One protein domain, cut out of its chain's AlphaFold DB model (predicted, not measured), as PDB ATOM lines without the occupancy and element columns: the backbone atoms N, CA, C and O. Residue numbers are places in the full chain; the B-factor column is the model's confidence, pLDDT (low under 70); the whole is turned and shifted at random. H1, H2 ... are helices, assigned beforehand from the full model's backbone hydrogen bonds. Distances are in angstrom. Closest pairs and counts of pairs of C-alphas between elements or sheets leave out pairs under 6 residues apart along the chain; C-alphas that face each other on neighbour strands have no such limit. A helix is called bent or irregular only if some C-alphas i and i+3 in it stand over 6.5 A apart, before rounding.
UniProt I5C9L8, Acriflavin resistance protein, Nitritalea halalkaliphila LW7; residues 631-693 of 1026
ATOM      1  N   ALA A 631     212.789 249.039 284.048       82.69
ATOM      2  CA  ALA A 631     213.451 250.299 284.369       82.69
ATOM      3  C   ALA A 631     214.839 250.409 283.714       82.69
ATOM      4  O   ALA A 631     215.213 251.473 283.210       82.69
ATOM      5  N   LEU A 632     215.609 249.315 283.691       88.44
ATOM      6  CA  LEU A 632     216.883 249.244 282.979       88.44
ATOM      7  C   LEU A 632     216.671 249.399 281.472       88.44
ATOM      8  O   LEU A 632     217.380 250.179 280.834       88.44
ATOM      9  N   PHE A 633     215.671 248.709 280.923       88.19
ATOM     10  CA  PHE A 633     215.279 248.834 279.528       88.19
ATOM     11  C   PHE A 633     214.952 250.286 279.186       88.19
ATOM     12  O   PHE A 633     215.571 250.815 278.275       88.19
ATOM     13  N   LEU A 634     214.109 250.980 279.960       86.00
ATOM     14  CA  LEU A 634     213.775 252.393 279.731       86.00
ATOM     15  C   LEU A 634     215.011 253.308 279.705       86.00
ATOM     16  O   LEU A 634     215.091 254.207 278.871       86.00
ATOM     17  N   ARG A 635     216.013 253.066 280.564       88.44
ATOM     18  CA  ARG A 635     217.271 253.844 280.566       88.44
ATOM     19  C   ARG A 635     218.118 253.615 279.316       88.44
ATOM     20  O   ARG A 635     218.834 254.515 278.878       88.44
ATOM     21  N   VAL A 636     218.095 252.398 278.782       92.00
ATOM     22  CA  VAL A 636     218.925 251.987 277.643       92.00
ATOM     23  C   VAL A 636     218.163 252.123 276.314       92.00
ATOM     24  O   VAL A 636     218.787 252.225 275.257       92.00
ATOM     25  N   TYR A 637     216.834 252.228 276.362       92.00
ATOM     26  CA  TYR A 637     215.925 252.241 275.220       92.00
ATOM     27  C   TYR A 637     216.270 253.340 274.222       92.00
ATOM     28  O   TYR A 637     216.430 253.057 273.041       92.00
ATOM     29  N   GLU A 638     216.495 254.576 274.675       91.06
ATOM     30  CA  GLU A 638     216.839 255.689 273.778       91.06
ATOM     31  C   GLU A 638     218.182 255.468 273.054       91.06
ATOM     32  O   GLU A 638     218.371 255.899 271.914       91.06
ATOM     33  N   ARG A 639     219.143 254.793 273.703       91.69
ATOM     34  CA  ARG A 639     220.441 254.461 273.091       91.69
ATOM     35  C   ARG A 639     220.292 253.335 272.076       91.69
ATOM     36  O   ARG A 639     220.831 253.448 270.978       91.69
ATOM     37  N   LEU A 640     219.546 252.287 272.428       87.88
ATOM     38  CA  LEU A 640     219.253 251.164 271.536       87.88
ATOM     39  C   LEU A 640     218.450 251.617 270.324       87.88
ATOM     40  O   LEU A 640     218.816 251.287 269.205       87.88
ATOM     41  N   LEU A 641     217.424 252.441 270.522       90.62
ATOM     42  CA  LEU A 641     216.612 252.980 269.440       90.62
ATOM     43  C   LEU A 641     217.469 253.797 268.468       90.62
ATOM     44  O   LEU A 641     217.403 253.579 267.263       90.62
ATOM     45  N   ARG A 642     218.342 254.683 268.972       91.12
ATOM     46  CA  ARG A 642     219.289 255.430 268.124       91.12
ATOM     47  C   ARG A 642     220.264 254.512 267.380       91.12
ATOM     48  O   ARG A 642     220.541 254.754 266.208       91.12
ATOM     49  N   LEU A 643     220.767 253.462 268.032       89.38
ATOM     50  CA  LEU A 643     221.644 252.462 267.416       89.38
ATOM     51  C   LEU A 643     220.927 251.687 266.298       89.38
ATOM     52  O   LEU A 643     221.472 251.545 265.205       89.38
ATOM     53  N   PHE A 644     219.704 251.223 266.555       89.69
ATOM     54  CA  PHE A 644     218.892 250.471 265.600       89.69
ATOM     55  C   PHE A 644     218.458 251.334 264.420       89.69
ATOM     56  O   PHE A 644     218.553 250.884 263.284       89.69
ATOM     57  N   LEU A 645     218.087 252.595 264.652       90.12
ATOM     58  CA  LEU A 645     217.787 253.538 263.572       90.12
ATOM     59  C   LEU A 645     219.024 253.845 262.715       90.12
ATOM     60  O   LEU A 645     218.907 253.977 261.500       90.12
ATOM     61  N   ARG A 646     220.223 253.903 263.315       93.88
ATOM     62  CA  ARG A 646     221.484 254.106 262.578       93.88
ATOM     63  C   ARG A 646     221.866 252.903 261.708       93.88
ATOM     64  O   ARG A 646     222.473 253.089 260.657       93.88
ATOM     65  N   HIS A 647     221.516 251.691 262.132       92.06
ATOM     66  CA  HIS A 647     221.822 250.440 261.433       92.06
ATOM     67  C   HIS A 647     220.554 249.645 261.092       92.06
ATOM     68  O   HIS A 647     220.506 248.435 261.307       92.06
ATOM     69  N   ALA A 648     219.536 250.310 260.538       89.12
ATOM     70  CA  ALA A 648     218.211 249.721 260.335       89.12
ATOM     71  C   ALA A 648     218.238 248.408 259.529       89.12
ATOM     72  O   ALA A 648     217.597 247.440 259.921       89.12
ATOM     73  N   LEU A 649     219.039 248.329 258.458       86.94
ATOM     74  CA  LEU A 649     219.171 247.106 257.649       86.94
ATOM     75  C   LEU A 649     219.803 245.941 258.424       86.94
ATOM     76  O   LEU A 649     219.338 244.810 258.318       86.94
ATOM     77  N   LEU A 650     220.837 246.216 259.226       89.06
ATOM     78  CA  LEU A 650     221.471 245.200 260.070       89.06
ATOM     79  C   LEU A 650     220.516 244.763 261.187       89.06
ATOM     80  O   LEU A 650     220.437 243.583 261.504       89.06
ATOM     81  N   PHE A 651     219.762 245.709 261.753       89.06
ATOM     82  CA  PHE A 651     218.750 245.413 262.757       89.06
ATOM     83  C   PHE A 651     217.633 244.534 262.190       89.06
ATOM     84  O   PHE A 651     217.229 243.605 262.873       89.06
ATOM     85  N   MET A 652     217.194 244.740 260.942       89.44
ATOM     86  CA  MET A 652     216.175 243.895 260.297       89.44
ATOM     87  C   MET A 652     216.578 242.413 260.207       89.44
ATOM     88  O   MET A 652     215.695 241.556 260.209       89.44
ATOM     89  N   LEU A 653     217.879 242.080 260.212       91.06
ATOM     90  CA  LEU A 653     218.334 240.686 260.302       91.06
ATOM     91  C   LEU A 653     217.907 240.019 261.612       91.06
ATOM     92  O   LEU A 653     217.676 238.815 261.624       91.06
ATOM     93  N   LEU A 654     217.771 240.778 262.703       89.50
ATOM     94  CA  LEU A 654     217.391 240.233 264.002       89.50
ATOM     95  C   LEU A 654     215.922 239.749 264.008       89.50
ATOM     96  O   LEU A 654     215.737 238.549 264.214       89.50
ATOM     97  N   PRO A 655     214.885 240.562 263.698       91.94
ATOM     98  CA  PRO A 655     213.517 240.064 263.529       91.94
ATOM     99  C   PRO A 655     213.400 238.961 262.473       91.94
ATOM    100  O   PRO A 655     212.702 237.981 262.707       91.94
ATOM    101  N   LEU A 656     214.117 239.074 261.345       91.94
ATOM    102  CA  LEU A 656     214.125 238.034 260.308       91.94
ATOM    103  C   LEU A 656     214.703 236.710 260.827       91.94
ATOM    104  O   LEU A 656     214.146 235.655 260.538       91.94
ATOM    105  N   SER A 657     215.777 236.748 261.620       90.94
ATOM    106  CA  SER A 657     216.378 235.549 262.218       90.94
ATOM    107  C   SER A 657     215.465 234.900 263.257       90.94
ATOM    108  O   SER A 657     215.329 233.679 263.267       90.94
ATOM    109  N   ILE A 658     214.778 235.706 264.077       94.00
ATOM    110  CA  ILE A 658     213.788 235.222 265.049       94.00
ATOM    111  C   ILE A 658     212.610 234.586 264.311       94.00
ATOM    112  O   ILE A 658     212.185 233.494 264.672       94.00
ATOM    113  N   MET A 659     212.121 235.225 263.247       92.44
ATOM    114  CA  MET A 659     211.042 234.690 262.418       92.44
ATOM    115  C   MET A 659     211.461 233.395 261.713       92.44
ATOM    116  O   MET A 659     210.688 232.443 261.689       92.44
ATOM    117  N   GLY A 660     212.696 233.313 261.209       89.56
ATOM    118  CA  GLY A 660     213.253 232.091 260.623       89.56
ATOM    119  C   GLY A 660     213.388 230.954 261.639       89.56
ATOM    120  O   GLY A 660     213.015 229.821 261.342       89.56
ATOM    121  N   LEU A 661     213.851 231.249 262.859       90.62
ATOM    122  CA  LEU A 661     213.916 230.274 263.949       90.62
ATOM    123  C   LEU A 661     212.514 229.816 264.375       90.62
ATOM    124  O   LEU A 661     212.301 228.624 264.569       90.62
ATOM    125  N   ALA A 662     211.556 230.737 264.491       91.00
ATOM    126  CA  ALA A 662     210.167 230.421 264.812       91.00
ATOM    127  C   ALA A 662     209.535 229.526 263.739       91.00
ATOM    128  O   ALA A 662     208.920 228.517 264.071       91.00
ATOM    129  N   LEU A 663     209.763 229.834 262.460       89.00
ATOM    130  CA  LEU A 663     209.325 229.009 261.335       89.00
ATOM    131  C   LEU A 663     209.949 227.604 261.392       89.00
ATOM    132  O   LEU A 663     209.266 226.614 261.142       89.00
ATOM    133  N   LEU A 664     211.228 227.514 261.766       89.06
ATOM    134  CA  LEU A 664     211.957 226.255 261.914       89.06
ATOM    135  C   LEU A 664     211.490 225.420 263.108       89.06
ATOM    136  O   LEU A 664     211.431 224.197 263.001       89.06
ATOM    137  N   MET A 665     211.098 226.058 264.210       89.38
ATOM    138  CA  MET A 665     210.459 225.377 265.338       89.38
ATOM    139  C   MET A 665     209.031 224.930 265.003       89.38
ATOM    140  O   MET A 665     208.634 223.842 265.407       89.38
ATOM    141  N   TRP A 666     208.278 225.735 264.250       89.25
ATOM    142  CA  TRP A 666     206.895 225.436 263.882       89.25
ATOM    143  C   TRP A 666     206.797 224.315 262.842       89.25
ATOM    144  O   TRP A 666     206.208 223.271 263.116       89.25
ATOM    145  N   LEU A 667     207.401 224.500 261.665       88.81
ATOM    146  CA  LEU A 667     207.316 223.545 260.554       88.81
ATOM    147  C   LEU A 667     208.261 222.351 260.720       88.81
ATOM    148  O   LEU A 667     208.033 221.303 260.119       88.81
ATOM    149  N   GLY A 668     209.316 222.509 261.517       89.12
ATOM    150  CA  GLY A 668     210.387 221.533 261.632       89.12
ATOM    151  C   GLY A 668     211.423 221.665 260.519       89.12
ATOM    152  O   GLY A 668     211.138 222.040 259.378       89.12
ATOM    153  N   PHE A 669     212.660 221.311 260.853       87.44
ATOM    154  CA  PHE A 669     213.775 221.297 259.913       87.44
ATOM    155  C   PHE A 669     213.547 220.360 258.707       87.44
ATOM    156  O   PHE A 669     213.867 220.772 257.594       87.44
ATOM    157  N   PRO A 670     212.947 219.156 258.853       84.25
ATOM    158  CA  PRO A 670     212.727 218.262 257.714       84.25
ATOM    159  C   PRO A 670     211.808 218.847 256.633       84.25
ATOM    160  O   PRO A 670     212.149 218.782 255.453       84.25
ATOM    161  N   ARG A 671     210.681 219.466 257.021       83.25
ATOM    162  CA  ARG A 671     209.721 220.061 256.070       83.25
ATOM    163  C   ARG A 671     210.302 221.284 255.363       83.25
ATOM    164  O   ARG A 671     210.108 221.449 254.162       83.25
ATOM    165  N   LEU A 672     211.049 222.116 256.091       84.19
ATOM    166  CA  LEU A 672     211.759 223.260 255.510       84.19
ATOM    167  C   LEU A 672     212.891 222.842 254.575       84.19
ATOM    168  O   LEU A 672     213.144 223.512 253.582       84.19
ATOM    169  N   TRP A 673     213.582 221.745 254.875       82.75
ATOM    170  CA  TRP A 673     214.611 221.221 253.986       82.75
ATOM    171  C   TRP A 673     213.996 220.687 252.689       82.75
ATOM    172  O   TRP A 673     214.450 221.037 251.602       82.75
ATOM    173  N   GLN A 674     212.904 219.926 252.787       81.19
ATOM    174  CA  GLN A 674     212.187 219.401 251.622       81.19
ATOM    175  C   GLN A 674     211.604 220.503 250.726       81.19
ATOM    176  O   GLN A 674     211.616 220.356 249.505       81.19
ATOM    177  N   SER A 675     211.155 221.634 251.284       80.81
ATOM    178  CA  SER A 675     210.628 222.747 250.477       80.81
ATOM    179  C   SER A 675     211.683 223.429 249.596       80.81
ATOM    180  O   SER A 675     211.325 224.112 248.638       80.81
ATOM    181  N   THR A 676     212.977 223.207 249.858       80.31
ATOM    182  CA  THR A 676     214.072 223.662 248.982       80.31
ATOM    183  C   THR A 676     214.316 222.745 247.775       80.31
ATOM    184  O   THR A 676     215.159 223.057 246.937       80.31
ATOM    185  N   GLY A 677     213.590 221.622 247.670       74.75
ATOM    186  CA  GLY A 677     213.784 220.602 246.636       74.75
ATOM    187  C   GLY A 677     214.938 219.632 246.918       74.75
ATOM    188  O   GLY A 677     215.275 218.822 246.058       74.75
ATOM    189  N   ALA A 678     215.555 219.706 248.102       74.38
ATOM    190  CA  ALA A 678     216.646 218.831 248.513       74.38
ATOM    191  C   ALA A 678     216.126 217.566 249.220       74.38
ATOM    192  O   ALA A 678     215.303 217.643 250.136       74.38
ATOM    193  N   GLU A 679     216.645 216.397 248.833       75.00
ATOM    194  CA  GLU A 679     216.301 215.130 249.484       75.00
ATOM    195  C   GLU A 679     216.864 215.038 250.920       75.00
ATOM    196  O   GLU A 679     217.873 215.687 251.246       75.00
ATOM    197  N   PRO A 680     216.225 214.248 251.808       72.00
ATOM    198  CA  PRO A 680     216.739 213.978 253.148       72.00
ATOM    199  C   PRO A 680     218.149 213.379 253.086       72.00
ATOM    200  O   PRO A 680     218.380 212.365 252.436       72.00
ATOM    201  N   SER A 681     219.107 214.004 253.772       71.56
ATOM    202  CA  SER A 681     220.498 213.543 253.779       71.56
ATOM    203  C   SER A 681     220.757 212.570 254.930       71.56
ATOM    204  O   SER A 681     220.386 212.835 256.074       71.56
ATOM    205  N   ASP A 682     221.505 211.494 254.674       74.81
ATOM    206  CA  ASP A 682     221.982 210.580 255.723       74.81
ATOM    207  C   ASP A 682     223.077 211.176 256.628       74.81
ATOM    208  O   ASP A 682     223.514 210.548 257.600       74.81
ATOM    209  N   ALA A 683     223.516 212.406 256.349       81.88
ATOM    210  CA  ALA A 683     224.560 213.075 257.104       81.88
ATOM    211  C   ALA A 683     224.189 213.273 258.589       81.88
ATOM    212  O   ALA A 683     223.079 213.676 258.946       81.88
ATOM    213  N   SER A 684     225.168 213.068 259.480       80.88
ATOM    214  CA  SER A 684     224.983 213.169 260.940       80.88
ATOM    215  C   SER A 684     224.421 214.527 261.395       80.88
ATOM    216  O   SER A 684     223.620 214.586 262.330       80.88
ATOM    217  N   TRP A 685     224.794 215.620 260.719       83.06
ATOM    218  CA  TRP A 685     224.292 216.963 261.022       83.06
ATOM    219  C   TRP A 685     222.809 217.128 260.653       83.06
ATOM    220  O   TRP A 685     222.081 217.785 261.395       83.06
ATOM    221  N   TYR A 686     222.340 216.488 259.575       83.62
ATOM    222  CA  TYR A 686     220.930 216.499 259.181       83.62
ATOM    223  C   TYR A 686     220.085 215.767 260.226       83.62
ATOM    224  O   TYR A 686     219.160 216.354 260.780       83.62
ATOM    225  N   LYS A 687     220.466 214.535 260.600       82.56
ATOM    226  CA  LYS A 687     219.750 213.739 261.619       82.56
ATOM    227  C   LYS A 687     219.715 214.429 262.987       82.56
ATOM    228  O   LYS A 687     218.677 214.428 263.646       82.56
ATOM    229  N   LYS A 688     220.817 215.064 263.412       85.06
ATOM    230  CA  LYS A 688     220.858 215.847 264.663       85.06
ATOM    231  C   LYS A 688     219.933 217.062 264.612       85.06
ATOM    232  O   LYS A 688     219.201 217.292 265.572       85.06
ATOM    233  N   THR A 689     219.946 217.817 263.515       82.69
ATOM    234  CA  THR A 689     219.109 219.016 263.365       82.69
ATOM    235  C   THR A 689     217.630 218.649 263.230       82.69
ATOM    236  O   THR A 689     216.801 219.248 263.905       82.69
ATOM    237  N   ALA A 690     217.302 217.604 262.465       83.44
ATOM    238  CA  ALA A 690     215.951 217.056 262.349       83.44
ATOM    239  C   ALA A 690     215.407 216.561 263.697       83.44
ATOM    240  O   ALA A 690     214.273 216.862 264.047       83.44
ATOM    241  N   LYS A 691     216.229 215.868 264.496       85.12
ATOM    242  CA  LYS A 691     215.837 215.426 265.843       85.12
ATOM    243  C   LYS A 691     215.686 216.590 266.827       85.12
ATOM    244  O   LYS A 691     214.876 216.508 267.744       85.12
ATOM    245  N   ARG A 692     216.475 217.661 266.676       86.94
ATOM    246  CA  ARG A 692     216.391 218.849 267.542       86.94
ATOM    247  C   ARG A 692     215.205 219.747 267.190       86.94
ATOM    248  O   ARG A 692     214.654 220.371 268.090       86.94
ATOM    249  N   PHE A 693     214.825 219.787 265.916       88.19
ATOM    250  CA  PHE A 693     213.715 220.578 265.389       88.19
ATOM    251  C   PHE A 693     212.785 219.702 264.538       88.19
ATOM    252  O   PHE A 693     212.740 219.859 263.315       88.19
TER     253      PHE A 693
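What this domain is: This is residues 631 to 693 of the 1026 residues of the protein "Acriflavin resistance protein" of Nitritalea halalkaliphila LW7 (UniProt I5C9L8). Two helices, H1 and H2, meet near their ends as an open V, and the far end of H2 leads into a small, loose head of two short helices, H3 and H4. The 63 printed residues have four named helices and no named strand, all helix. The whole is extended, radius of gyration of the C-alphas 17.6 A, a rod spanning 49 by 24 by 19 A.

Where its parts are: Find C-alpha 631 at (213.451, 250.299, 284.369); from there H1 runs 23.5 A to 646, irregular, C-alphas 635 and 638 being 7.0 A apart, with a kink of 42 degrees near 638. H2, residues 648 to 667, runs 28.4 A. H3 is residues 669 to 674; H4, residues 684 to 692, ends at (216.391, 218.849, 267.542).

How they stand to each other: H1 and H2 are close but not clearly touching, closest C-alphas Phe 644 and Phe 651, 5.8 A, at a steep tilt of 69.9 degrees, only just short of perpendicular, opposite ways. H2 and H3 are close but not clearly touching, Leu 664 to Leu 672, 7.1 A between closest C-alphas, about perpendicular at 89 degrees. H3 and H4 only just touch, with 3 pairs of C-alphas within 8 A, closest Phe 669 and Ala 690, 5.4 A. Every O i to N i+4 pair is within hydrogen-bond range in H3 and H4, 10 of 12 in H1 and 13 of 16 in H2.

The domain as a whole: Look from Arg 635 to Asp 682 for the farthest C-alphas, 50.1 A. The printed part has no cut, no link is long, and no printed residue is under 70 in pLDDT.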